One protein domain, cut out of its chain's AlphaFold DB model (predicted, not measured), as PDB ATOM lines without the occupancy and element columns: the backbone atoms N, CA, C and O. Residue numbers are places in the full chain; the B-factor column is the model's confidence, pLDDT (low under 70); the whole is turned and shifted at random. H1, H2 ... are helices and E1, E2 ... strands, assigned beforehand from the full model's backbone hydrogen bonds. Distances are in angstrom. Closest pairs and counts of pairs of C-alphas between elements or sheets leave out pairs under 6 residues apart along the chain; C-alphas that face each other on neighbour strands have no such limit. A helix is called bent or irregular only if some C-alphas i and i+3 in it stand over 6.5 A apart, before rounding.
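This is residues 4 to 84 and 190 to 205 of the 206 residues of an uncharacterized protein of Lachnoanaerobaculum sp. OBRC5-5 (UniProt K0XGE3). A very short pair of parallel strands, E1 and E2, forms the middle of a loosely spaced set of helices, with H2 and H3 on one side of the pair and H4 on the other, and H1 farther out beyond H4. No two helices touch, and residues 40 to 45 stick out after H2. The printed part has 97 residues, with four named helices and two named strands in the order H1, H2, E1, H3, E2, H4; E1 and E2 make a parallel sheet. The class is mostly helix, with 47 residues in helices and 6 in strands. The whole is compact, with a radius of gyration of the C-alphas of 13.4 A, and its C-alphas span 37 by 32 by 23 A.

H1, residues 4 to 10, is close to H4, residues 191 to 204, but not clearly touching it; their closest C-alphas, those of Phe 7 and Glu 194, are 7.3 A apart, and their lines are about perpendicular at 85 degrees. H2, residues 27 to 39, comes nearest to E1, residues 51 to 53, at the C-alphas of Tyr 27 and Ile 53, 5.9 A apart. E1, H3, residues 55 to 67, and E2, residues 79 to 81, make a strand-helix-strand unit, two parallel neighbour strands with a helix between them in the chain, and its crossover is right-handed. E1 and E2 are parallel at 24 degrees; N 53 and O 80 are within hydrogen-bond range at 3.0 A, and N 80 and O 51 at 2.9 A. H2 and H3 are close but not clearly touching, with the closest C-alphas, those of Tyr 27 and Val 57, 7.7 A apart; they run the same way at a steep tilt of 49 degrees. The closest C-alphas of H3 and E2, those of Gly 55 and Phe 81, are 4.9 A apart. Those of E2 and H4, Leu 80 and Leu 197, are 7.5 A apart. H2 and H4 are apart, as are H3 and H4. In H1, H2 and H4 every O i to N i+4 pair is within hydrogen-bond range; in H3 it is 7 of 9.

H1 begins at C-alpha 4 (504.469, 418.661, 354.066) and is 9.7 A long. H2 measures 18.3 A from first to last C-alpha. E1 is 6.3 A long, starting at C-alpha 51 (514.152, 420.075, 349.425), and E2 is 6.8 A long. H3 is 19.9 A long and irregular: C-alphas 56 and 59 are 7.5 A apart. H4 is also 19.9 A long and ends at C-alpha 204 (519.644, 422.967, 359.965).

The C-alphas farthest apart, those of Asn 16 and Glu 67, are 38.8 A apart. Residues 85 to 189 are not printed, and C-alphas 84 and 190 are 9.6 A apart across this cut, which lies in the link from E2 to H4. The links H1 to H2, H2 to E1 and H3 to E2 are long, and E1 to H3 is tight. The mean pLDDT of the printed part is 87.8, and residues 68 to 69 of the model are under 70.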
ATOM      1  N   LEU A   4     503.439 418.180 353.157       77.12
ATOM      2  CA  LEU A   4     504.469 418.661 354.066       77.12
ATOM      3  C   LEU A   4     503.968 419.633 355.150       77.12
ATOM      4  O   LEU A   4     504.450 419.590 356.276       77.12
ATOM      5  N   GLY A   5     502.999 420.499 354.843       80.56
ATOM      6  CA  GLY A   5     502.419 421.408 355.833       80.56
ATOM      7  C   GLY A   5     501.724 420.650 356.966       80.56
ATOM      8  O   GLY A   5     501.804 421.065 358.120       80.56
ATOM      9  N   LEU A   6     501.116 419.500 356.654       79.50
ATOM     10  CA  LEU A   6     500.528 418.613 357.658       79.50
ATOM     11  C   LEU A   6     501.610 418.014 358.563       79.50
ATOM     12  O   LEU A   6     501.460 418.076 359.780       79.50
ATOM     13  N   PHE A   7     502.729 417.538 358.004       85.69
ATOM     14  CA  PHE A   7     503.867 417.062 358.802       85.69
ATOM     15  C   PHE A   7     504.474 418.165 359.680       85.69
ATOM     16  O   PHE A   7     504.692 417.945 360.868       85.69
ATOM     17  N   ILE A   8     504.693 419.367 359.138       87.06
ATOM     18  CA  ILE A   8     505.223 420.512 359.900       87.06
ATOM     19  C   ILE A   8     504.322 420.842 361.092       87.06
ATOM     20  O   ILE A   8     504.826 421.029 362.200       87.06
ATOM     21  N   ASN A   9     503.003 420.869 360.884       85.06
ATOM     22  CA  ASN A   9     502.036 421.147 361.944       85.06
ATOM     23  C   ASN A   9     501.958 420.004 362.965       85.06
ATOM     24  O   ASN A   9     502.031 420.263 364.167       85.06
ATOM     25  N   LYS A  10     501.873 418.746 362.507       84.94
ATOM     26  CA  LYS A  10     501.843 417.544 363.360       84.94
ATOM     27  C   LYS A  10     503.060 417.484 364.283       84.94
ATOM     28  O   LYS A  10     502.936 417.192 365.468       84.94
ATOM     29  N   LEU A  11     504.234 417.803 363.745       89.06
ATOM     30  CA  LEU A  11     505.512 417.746 364.451       89.06
ATOM     31  C   LEU A  11     505.881 419.061 365.157       89.06
ATOM     32  O   LEU A  11     506.919 419.106 365.814       89.06
ATOM     33  N   LYS A  12     505.049 420.105 365.040       89.50
ATOM     34  CA  LYS A  12     505.259 421.444 365.620       89.50
ATOM     35  C   LYS A  12     506.594 422.094 365.220       89.50
ATOM     36  O   LYS A  12     507.179 422.854 365.987       89.50
ATOM     37  N   LEU A  13     507.074 421.830 364.001       89.69
ATOM     38  CA  LEU A  13     508.383 422.316 363.523       89.69
ATOM     39  C   LEU A  13     508.422 423.837 363.304       89.69
ATOM     40  O   LEU A  13     509.495 424.428 363.241       89.69
ATOM     41  N   ASN A  14     507.257 424.475 363.198       87.75
ATOM     42  CA  ASN A  14     507.101 425.922 363.050       87.75
ATOM     43  C   ASN A  14     507.173 426.699 364.377       87.75
ATOM     44  O   ASN A  14     507.115 427.928 364.362       87.75
ATOM     45  N   GLN A  15     507.296 426.029 365.525       87.88
ATOM     46  CA  GLN A  15     507.431 426.727 366.803       87.88
ATOM     47  C   GLN A  15     508.708 427.573 366.819       87.88
ATOM     48  O   GLN A  15     509.810 427.062 366.619       87.88
ATOM     49  N   ASN A  16     508.537 428.879 367.051       86.12
ATOM     50  CA  ASN A  16     509.598 429.893 367.051       86.12
ATOM     51  C   ASN A  16     510.379 430.008 365.725       86.12
ATOM     52  O   ASN A  16     511.469 430.575 365.703       86.12
ATOM     53  N   LYS A  17     509.840 429.488 364.612       86.88
ATOM     54  CA  LYS A  17     510.502 429.470 363.298       86.88
ATOM     55  C   LYS A  17     509.547 429.949 362.207       86.88
ATOM     56  O   LYS A  17     508.400 429.511 362.131       86.88
ATOM     57  N   ARG A  18     510.022 430.812 361.302       89.06
ATOM     58  CA  ARG A  18     509.267 431.192 360.098       89.06
ATOM     59  C   ARG A  18     509.573 430.202 358.978       89.06
ATOM     60  O   ARG A  18     510.667 430.223 358.425       89.06
ATOM     61  N   ILE A  19     508.600 429.362 358.631       89.94
ATOM     62  CA  ILE A  19     508.730 428.376 357.550       89.94
ATOM     63  C   ILE A  19     507.885 428.814 356.356       89.94
ATOM     64  O   ILE A  19     506.674 428.991 356.477       89.94
ATOM     65  N   GLN A  20     508.522 428.945 355.193       89.88
ATOM     66  CA  GLN A  20     507.848 429.143 353.913       89.88
ATOM     67  C   GLN A  20     507.935 427.848 353.104       89.88
ATOM     68  O   GLN A  20     509.028 427.357 352.843       89.88
ATOM     69  N   ILE A  21     506.787 427.308 352.685       90.00
ATOM     70  CA  ILE A  21     506.744 426.136 351.803       90.00
ATOM     71  C   ILE A  21     506.454 426.607 350.378       90.00
ATOM     72  O   ILE A  21     505.438 427.264 350.143       90.00
ATOM     73  N   LEU A  22     507.325 426.251 349.434       89.69
ATOM     74  CA  LEU A  22     507.202 426.613 348.023       89.69
ATOM     75  C   LEU A  22     506.917 425.361 347.180       89.69
ATOM     76  O   LEU A  22     507.750 424.458 347.146       89.69
ATOM     77  N   PRO A  23     505.758 425.268 346.504       87.19
ATOM     78  CA  PRO A  23     505.534 424.230 345.508       87.19
ATOM     79  C   PRO A  23     506.267 424.603 344.210       87.19
ATOM     80  O   PRO A  23     505.926 425.597 343.578       87.19
ATOM     81  N   VAL A  24     507.268 423.812 343.817       86.00
ATOM     82  CA  VAL A  24     508.123 424.097 342.642       86.00
ATOM     83  C   VAL A  24     507.756 423.231 341.428       86.00
ATOM     84  O   VAL A  24     507.974 423.623 340.284       86.00
ATOM     85  N   GLY A  25     507.144 422.065 341.659       82.19
ATOM     86  CA  GLY A  25     506.796 421.099 340.616       82.19
ATOM     87  C   GLY A  25     507.680 419.857 340.690       82.19
ATOM     88  O   GLY A  25     507.868 419.310 341.771       82.19
ATOM     89  N   GLY A  26     508.187 419.393 339.544       87.00
ATOM     90  CA  GLY A  26     509.001 418.175 339.461       87.00
ATOM     91  C   GLY A  26     510.295 418.238 340.281       87.00
ATOM     92  O   GLY A  26     510.775 419.317 340.644       87.00
ATOM     93  N   TYR A  27     510.875 417.068 340.561       91.00
ATOM     94  CA  TYR A  27     512.074 416.959 341.397       91.00
ATOM     95  C   TYR A  27     513.286 417.702 340.806       91.00
ATOM     96  O   TYR A  27     514.013 418.340 341.561       91.00
ATOM     97  N   GLU A  28     513.466 417.688 339.478       92.75
ATOM     98  CA  GLU A  28     514.566 418.401 338.804       92.75
ATOM     99  C   GLU A  28     514.460 419.907 339.049       92.75
ATOM    100  O   GLU A  28     515.349 420.485 339.667       92.75
ATOM    101  N   ASN A  29     513.307 420.506 338.730       93.94
ATOM    102  CA  ASN A  29     513.037 421.923 338.999       93.94
ATOM    103  C   ASN A  29     513.209 422.281 340.485       93.94
ATOM    104  O   ASN A  29     513.671 423.371 340.816       93.94
ATOM    105  N   THR A  30     512.830 421.373 341.389       94.00
ATOM    106  CA  THR A  30     512.962 421.577 342.839       94.00
ATOM    107  C   THR A  30     514.427 421.656 343.267       94.00
ATOM    108  O   THR A  30     514.796 422.527 344.057       94.00
ATOM    109  N   LEU A  31     515.274 420.759 342.758       94.38
ATOM    110  CA  LEU A  31     516.701 420.736 343.078       94.38
ATOM    111  C   LEU A  31     517.476 421.832 342.337       94.38
ATOM    112  O   LEU A  31     518.386 422.423 342.918       94.38
ATOM    113  N   ASP A  32     517.074 422.177 341.116       93.69
ATOM    114  CA  ASP A  32     517.627 423.310 340.374       93.69
ATOM    115  C   ASP A  32     517.335 424.630 341.083       93.69
ATOM    116  O   ASP A  32     518.251 425.424 341.296       93.69
ATOM    117  N   LEU A  33     516.098 424.841 341.547       94.44
ATOM    118  CA  LEU A  33     515.762 426.028 342.331       94.44
ATOM    119  C   LEU A  33     516.583 426.099 343.623       94.44
ATOM    120  O   LEU A  33     517.130 427.153 343.932       94.44
ATOM    121  N   HIS A  34     516.701 424.993 344.367       93.88
ATOM    122  CA  HIS A  34     517.518 424.950 345.584       93.88
ATOM    123  C   HIS A  34     518.968 425.344 345.279       93.88
ATOM    124  O   HIS A  34     519.523 426.227 345.934       93.88
ATOM    125  N   ARG A  35     519.570 424.732 344.252       92.38
ATOM    126  CA  ARG A  35     520.938 425.034 343.825       92.38
ATOM    127  C   ARG A  35     521.101 426.507 343.453       92.38
ATOM    128  O   ARG A  35     522.048 427.128 343.928       92.38
ATOM    129  N   ASN A  36     520.191 427.059 342.656       91.75
ATOM    130  CA  ASN A  36     520.258 428.452 342.216       91.75
ATOM    131  C   ASN A  36     520.142 429.412 343.408       91.75
ATOM    132  O   ASN A  36     520.987 430.285 343.571       91.75
ATOM    133  N   LEU A  37     519.190 429.183 344.322       91.81
ATOM    134  CA  LEU A  37     519.036 429.998 345.535       91.81
ATOM    135  C   LEU A  37     520.292 429.997 346.422       91.81
ATOM    136  O   LEU A  37     520.589 431.012 347.052       91.81
ATOM    137  N   MET A  38     521.025 428.877 346.470       88.38
ATOM    138  CA  MET A  38     522.294 428.779 347.194       88.38
ATOM    139  C   MET A  38     523.450 429.492 346.483       88.38
ATOM    140  O   MET A  38     524.189 430.232 347.130       88.38
ATOM    141  N   ILE A  39     523.634 429.250 345.181       87.19
ATOM    142  CA  ILE A  39     524.763 429.792 344.404       87.19
ATOM    143  C   ILE A  39     524.648 431.308 344.275       87.19
ATOM    144  O   ILE A  39     525.616 432.023 344.529       87.19
ATOM    145  N   ASP A  40     523.451 431.789 343.955       87.62
ATOM    146  CA  ASP A  40     523.189 433.208 343.722       87.62
ATOM    147  C   ASP A  40     523.047 433.994 345.037       87.62
ATOM    148  O   ASP A  40     522.852 435.208 345.013       87.62
ATOM    149  N   LYS A  41     523.141 433.316 346.197       82.50
ATOM    150  CA  LYS A  41     523.003 433.893 347.548       82.50
ATOM    151  C   LYS A  41     521.765 434.791 347.680       82.50
ATOM    152  O   LYS A  41     521.805 435.847 348.306       82.50
ATOM    153  N   VAL A  42     520.657 434.357 347.077       85.56
ATOM    154  CA  VAL A  42     519.397 435.123 347.028       85.56
ATOM    155  C   VAL A  42     518.803 435.303 348.423       85.56
ATOM    156  O   VAL A  42     518.152 436.307 348.709       85.56
ATOM    157  N   LEU A  43     518.995 434.309 349.290       86.19
ATOM    158  CA  LEU A  43     518.479 434.321 350.651       86.19
ATOM    159  C   LEU A  43     519.525 434.855 351.635       86.19
ATOM    160  O   LEU A  43     520.728 434.738 351.414       86.19
ATOM    161  N   SER A  44     519.053 435.410 352.754       83.00
ATOM    162  CA  SER A  44     519.927 435.865 353.837       83.00
ATOM    163  C   SER A  44     520.760 434.717 354.420       83.00
ATOM    164  O   SER A  44     520.357 433.557 354.368       83.00
ATOM    165  N   GLU A  45     521.895 435.034 355.047       80.56
ATOM    166  CA  GLU A  45     522.824 434.035 355.616       80.56
ATOM    167  C   GLU A  45     522.182 433.107 356.666       80.56
ATOM    168  O   GLU A  45     522.627 431.974 356.872       80.56
ATOM    169  N   ASN A  46     521.103 433.572 357.301       82.38
ATOM    170  CA  ASN A  46     520.339 432.829 358.303       82.38
ATOM    171  C   ASN A  46     519.223 431.966 357.697       82.38
ATOM    172  O   ASN A  46     518.617 431.159 358.401       82.38
ATOM    173  N   ALA A  47     518.922 432.130 356.410       88.19
ATOM    174  CA  ALA A  47     517.968 431.275 355.732       88.19
ATOM    175  C   ALA A  47     518.581 429.891 355.488       88.19
ATOM    176  O   ALA A  47     519.768 429.733 355.189       88.19
ATOM    177  N   ARG A  48     517.743 428.863 355.604       90.31
ATOM    178  CA  ARG A  48     518.103 427.483 355.277       90.31
ATOM    179  C   ARG A  48     517.036 426.909 354.368       90.31
ATOM    180  O   ARG A  48     515.861 427.263 354.477       90.31
ATOM    181  N   ILE A  49     517.462 426.026 353.476       92.12
ATOM    182  CA  ILE A  49     516.610 425.414 352.462       92.12
ATOM    183  C   ILE A  49     516.645 423.902 352.669       92.12
ATOM    184  O   ILE A  49     517.719 423.313 352.792       92.12
ATOM    185  N   ILE A  50     515.464 423.289 352.687       93.56
ATOM    186  CA  ILE A  50     515.282 421.838 352.612       93.56
ATOM    187  C   ILE A  50     514.464 421.559 351.355       93.56
ATOM    188  O   ILE A  50     513.401 422.154 351.166       93.56
ATOM    189  N   SER A  51     514.940 420.641 350.519       93.81
ATOM    190  CA  SER A  51     514.152 420.075 349.425       93.81
ATOM    191  C   SER A  51     513.511 418.778 349.888       93.81
ATOM    192  O   SER A  51     514.198 417.892 350.386       93.81
ATOM    193  N   ILE A  52     512.199 418.659 349.706       91.69
ATOM    194  CA  ILE A  52     511.452 417.432 349.990       91.69
ATOM    195  C   ILE A  52     510.786 417.003 348.695       91.69
ATOM    196  O   ILE A  52     509.969 417.745 348.151       91.69
ATOM    197  N   ILE A  53     511.188 415.843 348.190       90.75
ATOM    198  CA  ILE A  53     510.800 415.332 346.874       90.75
ATOM    199  C   ILE A  53     510.204 413.930 346.983       90.75
ATOM    200  O   ILE A  53     510.297 413.278 348.020       90.75
ATOM    201  N   ASP A  54     509.557 413.492 345.913       85.94
ATOM    202  CA  ASP A  54     508.899 412.191 345.801       85.94
ATOM    203  C   ASP A  54     509.864 411.014 346.059       85.94
ATOM    204  O   ASP A  54     511.066 411.091 345.792       85.94
ATOM    205  N   GLY A  55     509.354 409.920 346.632       84.88
ATOM    206  CA  GLY A  55     510.186 408.795 347.076       84.88
ATOM    207  C   GLY A  55     510.790 407.961 345.941       84.88
ATOM    208  O   GLY A  55     511.853 407.362 346.108       84.88
ATOM    209  N   ASP A  56     510.152 407.946 344.770       84.12
ATOM    210  CA  ASP A  56     510.563 407.138 343.612       84.12
ATOM    211  C   ASP A  56     511.847 407.638 342.937       84.12
ATOM    212  O   ASP A  56     512.544 406.869 342.276       84.12
ATOM    213  N   VAL A  57     512.208 408.906 343.134       88.94
ATOM    214  CA  VAL A  57     513.404 409.508 342.528       88.94
ATOM    215  C   VAL A  57     514.654 409.393 343.401       88.94
ATOM    216  O   VAL A  57     515.713 409.879 343.007       88.94
ATOM    217  N   LYS A  58     514.582 408.732 344.565       90.50
ATOM    218  CA  LYS A  58     515.700 408.635 345.521       90.50
ATOM    219  C   LYS A  58     516.986 408.091 344.915       90.50
ATOM    220  O   LYS A  58     518.044 408.707 345.064       90.50
ATOM    221  N   ASN A  59     516.899 406.969 344.207       89.69
ATOM    222  CA  ASN A  59     518.069 406.348 343.586       89.69
ATOM    223  C   ASN A  59     518.620 407.234 342.463       89.69
ATOM    224  O   ASN A  59     519.801 407.564 342.477       89.69
ATOM    225  N   ILE A  60     517.733 407.740 341.597       90.38
ATOM    226  CA  ILE A  60     518.077 408.627 340.475       90.38
ATOM    227  C   ILE A  60     518.810 409.881 340.966       90.38
ATOM    228  O   ILE A  60     519.840 410.260 340.418       90.38
ATOM    229  N   VAL A  61     518.301 410.541 342.010       90.56
ATOM    230  CA  VAL A  61     518.917 411.752 342.576       90.56
ATOM    231  C   VAL A  61     520.256 411.430 343.235       90.56
ATOM    232  O   VAL A  61     521.212 412.191 343.084       90.56
ATOM    233  N   THR A  62     520.351 410.298 343.936       88.00
ATOM    234  CA  THR A  62     521.595 409.860 344.584       88.00
ATOM    235  C   THR A  62     522.687 409.566 343.555       88.00
ATOM    236  O   THR A  62     523.829 409.982 343.745       88.00
ATOM    237  N   GLU A  63     522.347 408.893 342.458       87.56
ATOM    238  CA  GLU A  63     523.251 408.614 341.336       87.56
ATOM    239  C   GLU A  63     523.642 409.901 340.607       87.56
ATOM    240  O   GLU A  63     524.830 410.198 340.498       87.56
ATOM    241  N   LYS A  64     522.671 410.746 340.226       87.94
ATOM    242  CA  LYS A  64     522.940 412.034 339.559       87.94
ATOM    243  C   LYS A  64     523.885 412.924 340.372       87.94
ATOM    244  O   LYS A  64     524.775 413.538 339.783       87.94
ATOM    245  N   LYS A  65     523.756 412.964 341.702       87.25
ATOM    246  CA  LYS A  65     524.684 413.710 342.573       87.25
ATOM    247  C   LYS A  65     526.104 413.140 342.578       87.25
ATOM    248  O   LYS A  65     527.048 413.913 342.713       87.25
ATOM    249  N   LYS A  66     526.257 411.815 342.466       82.50
ATOM    250  CA  LYS A  66     527.567 411.142 342.434       82.50
ATOM    251  C   LYS A  66     528.248 411.276 341.073       82.50
ATOM    252  O   LYS A  66     529.442 411.541 341.022       82.50
ATOM    253  N   GLU A  67     527.496 411.087 339.992       77.56
ATOM    254  CA  GLU A  67     528.040 410.924 338.639       77.56
ATOM    255  C   GLU A  67     528.093 412.228 337.842       77.56
ATOM    256  O   GLU A  67     529.054 412.482 337.123       77.56
ATOM    257  N   SER A  68     527.057 413.064 337.940       63.69
ATOM    258  CA  SER A  68     526.789 414.074 336.906       63.69
ATOM    259  C   SER A  68     527.202 415.501 337.274       63.69
ATOM    260  O   SER A  68     526.897 416.436 336.541       63.69
ATOM    261  N   THR A  69     527.874 415.710 338.413       67.69
ATOM    262  CA  THR A  69     528.142 417.038 339.018       67.69
ATOM    263  C   THR A  69     526.889 417.898 339.259       67.69
ATOM    264  O   THR A  69     526.993 419.014 339.759       67.69
ATOM    265  N   LEU A  70     525.681 417.413 338.961       77.38
ATOM    266  CA  LEU A  70     524.438 418.124 339.234       77.38
ATOM    267  C   LEU A  70     524.113 418.055 340.729       77.38
ATOM    268  O   LEU A  70     524.220 417.011 341.369       77.38
ATOM    269  N   TRP A  71     523.732 419.201 341.295       88.56
ATOM    270  CA  TRP A  71     523.314 419.351 342.697       88.56
ATOM    271  C   TRP A  71     524.347 418.916 343.754       88.56
ATOM    272  O   TRP A  71     523.984 418.750 344.924       88.56
ATOM    273  N   TYR A  72     525.625 418.763 343.383       84.62
ATOM    274  CA  TYR A  72     526.715 418.443 344.320       84.62
ATOM    275  C   TYR A  72     526.854 419.496 345.428       84.62
ATOM    276  O   TYR A  72     527.217 419.176 346.554       84.62
ATOM    277  N   SER A  73     526.523 420.752 345.109       86.44
ATOM    278  CA  SER A  73     526.581 421.892 346.024       86.44
ATOM    279  C   SER A  73     525.487 421.872 347.093       86.44
ATOM    280  O   SER A  73     525.584 422.610 348.067       86.44
ATOM    281  N   ILE A  74     524.442 421.059 346.915       90.38
ATOM    282  CA  ILE A  74     523.386 420.883 347.914       90.38
ATOM    283  C   ILE A  74     523.855 419.807 348.902       90.38
ATOM    284  O   ILE A  74     524.136 418.688 348.461       90.38
ATOM    285  N   PRO A  75     523.912 420.062 350.217       89.69
ATOM    286  CA  PRO A  75     524.212 419.011 351.185       89.69
ATOM    287  C   PRO A  75     523.169 417.888 351.113       89.69
ATOM    288  O   PRO A  75     521.977 418.153 350.965       89.69
ATOM    289  N   SER A  76     523.600 416.628 351.202       87.56
ATOM    290  CA  SER A  76     522.679 415.483 351.118       87.56
ATOM    291  C   SER A  76     521.621 415.506 352.224       87.56
ATOM    292  O   SER A  76     520.470 415.186 351.950       87.56
ATOM    293  N   ASP A  77     521.975 415.985 353.419       88.12
ATOM    294  CA  ASP A  77     521.052 416.108 354.557       88.12
ATOM    295  C   ASP A  77     519.945 417.153 354.333       88.12
ATOM    296  O   ASP A  77     518.937 417.152 355.037       88.12
ATOM    297  N   ASN A  78     520.093 418.027 353.329       91.69
ATOM    298  CA  ASN A  78     519.083 419.013 352.948       91.69
ATOM    299  C   ASN A  78     518.078 418.466 351.920       91.69
ATOM    300  O   ASN A  78     517.180 419.205 351.508       91.69
ATOM    301  N   ILE A  79     518.232 417.217 351.467       92.69
ATOM    302  CA  ILE A  79     517.326 416.562 350.521       92.69
ATOM    303  C   ILE A  79     516.655 415.389 351.227       92.69
ATOM    304  O   ILE A  79     517.288 414.376 351.508       92.69
ATOM    305  N   LEU A  80     515.356 415.517 351.467       93.25
ATOM    306  CA  LEU A  80     514.530 414.449 352.016       93.25
ATOM    307  C   LEU A  80     513.622 413.870 350.937       93.25
ATOM    308  O   LEU A  80     513.203 414.558 350.002       93.25
ATOM    309  N   PHE A  81     513.280 412.601 351.111       91.44
ATOM    310  CA  PHE A  81     512.398 411.868 350.213       91.44
ATOM    311  C   PHE A  81     511.117 411.506 350.948       91.44
ATOM    312  O   PHE A  81     511.161 411.065 352.098       91.44
ATOM    313  N   LEU A  82     509.972 411.693 350.298       87.88
ATOM    314  CA  LEU A  82     508.694 411.271 350.848       87.88
ATOM    315  C   LEU A  82     508.670 409.741 351.016       87.88
ATOM    316  O   LEU A  82     509.236 409.015 350.199       87.88
ATOM    317  N   PRO A  83     507.963 409.226 352.037       85.25
ATOM    318  CA  PRO A  83     507.832 407.786 352.280       85.25
ATOM    319  C   PRO A  83     506.928 407.075 351.255       85.25
ATOM    320  O   PRO A  83     506.695 405.873 351.356       85.25
ATOM    321  N   ILE A  84     506.393 407.815 350.284       86.81
ATOM    322  CA  ILE A  84     505.576 407.321 349.177       86.81
ATOM    323  C   ILE A  84     506.149 407.852 347.863       86.81
ATOM    324  O   ILE A  84     506.754 408.922 347.845       86.81
ATOM    325  N   TYR A 190     504.188 406.855 359.321       90.38
ATOM    326  CA  TYR A 190     505.313 407.629 358.798       90.38
ATOM    327  C   TYR A 190     506.332 408.013 359.881       90.38
ATOM    328  O   TYR A 190     507.125 408.930 359.675       90.38
ATOM    329  N   SER A 191     506.361 407.308 361.015       89.69
ATOM    330  CA  SER A 191     507.250 407.572 362.160       89.69
ATOM    331  C   SER A 191     508.735 407.698 361.791       89.69
ATOM    332  O   SER A 191     509.431 408.579 362.308       89.69
ATOM    333  N   LEU A 192     509.224 406.870 360.862       90.12
ATOM    334  CA  LEU A 192     510.599 406.945 360.352       90.12
ATOM    335  C   LEU A 192     510.867 408.273 359.634       90.12
ATOM    336  O   LEU A 192     511.815 408.976 359.984       90.12
ATOM    337  N   PHE A 193     510.001 408.648 358.688       90.88
ATOM    338  CA  PHE A 193     510.105 409.920 357.967       90.88
ATOM    339  C   PHE A 193     509.943 411.116 358.912       90.88
ATOM    340  O   PHE A 193     510.686 412.086 358.822       90.88
ATOM    341  N   GLU A 194     509.017 411.047 359.868       92.00
ATOM    342  CA  GLU A 194     508.825 412.088 360.882       92.00
ATOM    343  C   GLU A 194     510.067 412.283 361.758       92.00
ATOM    344  O   GLU A 194     510.411 413.413 362.117       92.00
ATOM    345  N   THR A 195     510.751 411.188 362.094       92.88
ATOM    346  CA  THR A 195     512.004 411.209 362.853       92.88
ATOM    347  C   THR A 195     513.134 411.823 362.035       92.88
ATOM    348  O   THR A 195     513.868 412.666 362.550       92.88
ATOM    349  N   GLU A 196     513.270 411.429 360.770       91.81
ATOM    350  CA  GLU A 196     514.259 411.987 359.843       91.81
ATOM    351  C   GLU A 196     514.029 413.489 359.631       91.81
ATOM    352  O   GLU A 196     514.934 414.290 359.858       91.81
ATOM    353  N   LEU A 197     512.787 413.888 359.345       92.00
ATOM    354  CA  LEU A 197     512.393 415.284 359.176       92.00
ATOM    355  C   LEU A 197     512.720 416.121 360.420       92.00
ATOM    356  O   LEU A 197     513.306 417.194 360.293       92.00
ATOM    357  N   LYS A 198     512.404 415.630 361.627       91.88
ATOM    358  CA  LYS A 198     512.765 416.299 362.893       91.88
ATOM    359  C   LYS A 198     514.274 416.457 363.057       91.88
ATOM    360  O   LYS A 198     514.726 417.535 363.438       91.88
ATOM    361  N   LYS A 199     515.051 415.404 362.783       91.50
ATOM    362  CA  LYS A 199     516.518 415.437 362.887       91.50
ATOM    363  C   LYS A 199     517.109 416.475 361.940       91.50
ATOM    364  O   LYS A 199     517.870 417.326 362.391       91.50
ATOM    365  N   THR A 200     516.702 416.460 360.672       91.12
ATOM    366  CA  THR A 200     517.152 417.432 359.669       91.12
ATOM    367  C   THR A 200     516.764 418.858 360.050       91.12
ATOM    368  O   THR A 200     517.591 419.763 359.962       91.12
ATOM    369  N   PHE A 201     515.536 419.076 360.533       90.00
ATOM    370  CA  PHE A 201     515.112 420.399 360.990       90.00
ATOM    371  C   PHE A 201     515.943 420.904 362.173       90.00
ATOM    372  O   PHE A 201     516.382 422.046 362.149       90.00
ATOM    373  N   ASN A 202     516.199 420.071 363.182       87.88
ATOM    374  CA  ASN A 202     517.004 420.476 364.337       87.88
ATOM    375  C   ASN A 202     518.477 420.714 363.973       87.88
ATOM    376  O   ASN A 202     519.122 421.566 364.571       87.88
ATOM    377  N   PHE A 203     519.005 419.975 362.995       87.50
ATOM    378  CA  PHE A 203     520.365 420.168 362.498       87.50
ATOM    379  C   PHE A 203     520.516 421.479 361.715       87.50
ATOM    380  O   PHE A 203     521.478 422.217 361.915       87.50
ATOM    381  N   LEU A 204     519.566 421.784 360.827       85.69
ATOM    382  CA  LEU A 204     519.644 422.967 359.965       85.69
ATOM    383  C   LEU A 204     519.197 424.252 360.666       85.69
ATOM    384  O   LEU A 204     519.718 425.323 360.352       85.69
ATOM    385  N   PHE A 205     518.255 424.145 361.602       81.00
ATOM    386  CA  PHE A 205     517.645 425.260 362.325       81.00
ATOM    387  C   PHE A 205     517.806 425.078 363.850       81.00
ATOM    388  O   PHE A 205     516.800 424.803 364.523       81.00
TER     389      PHE A 205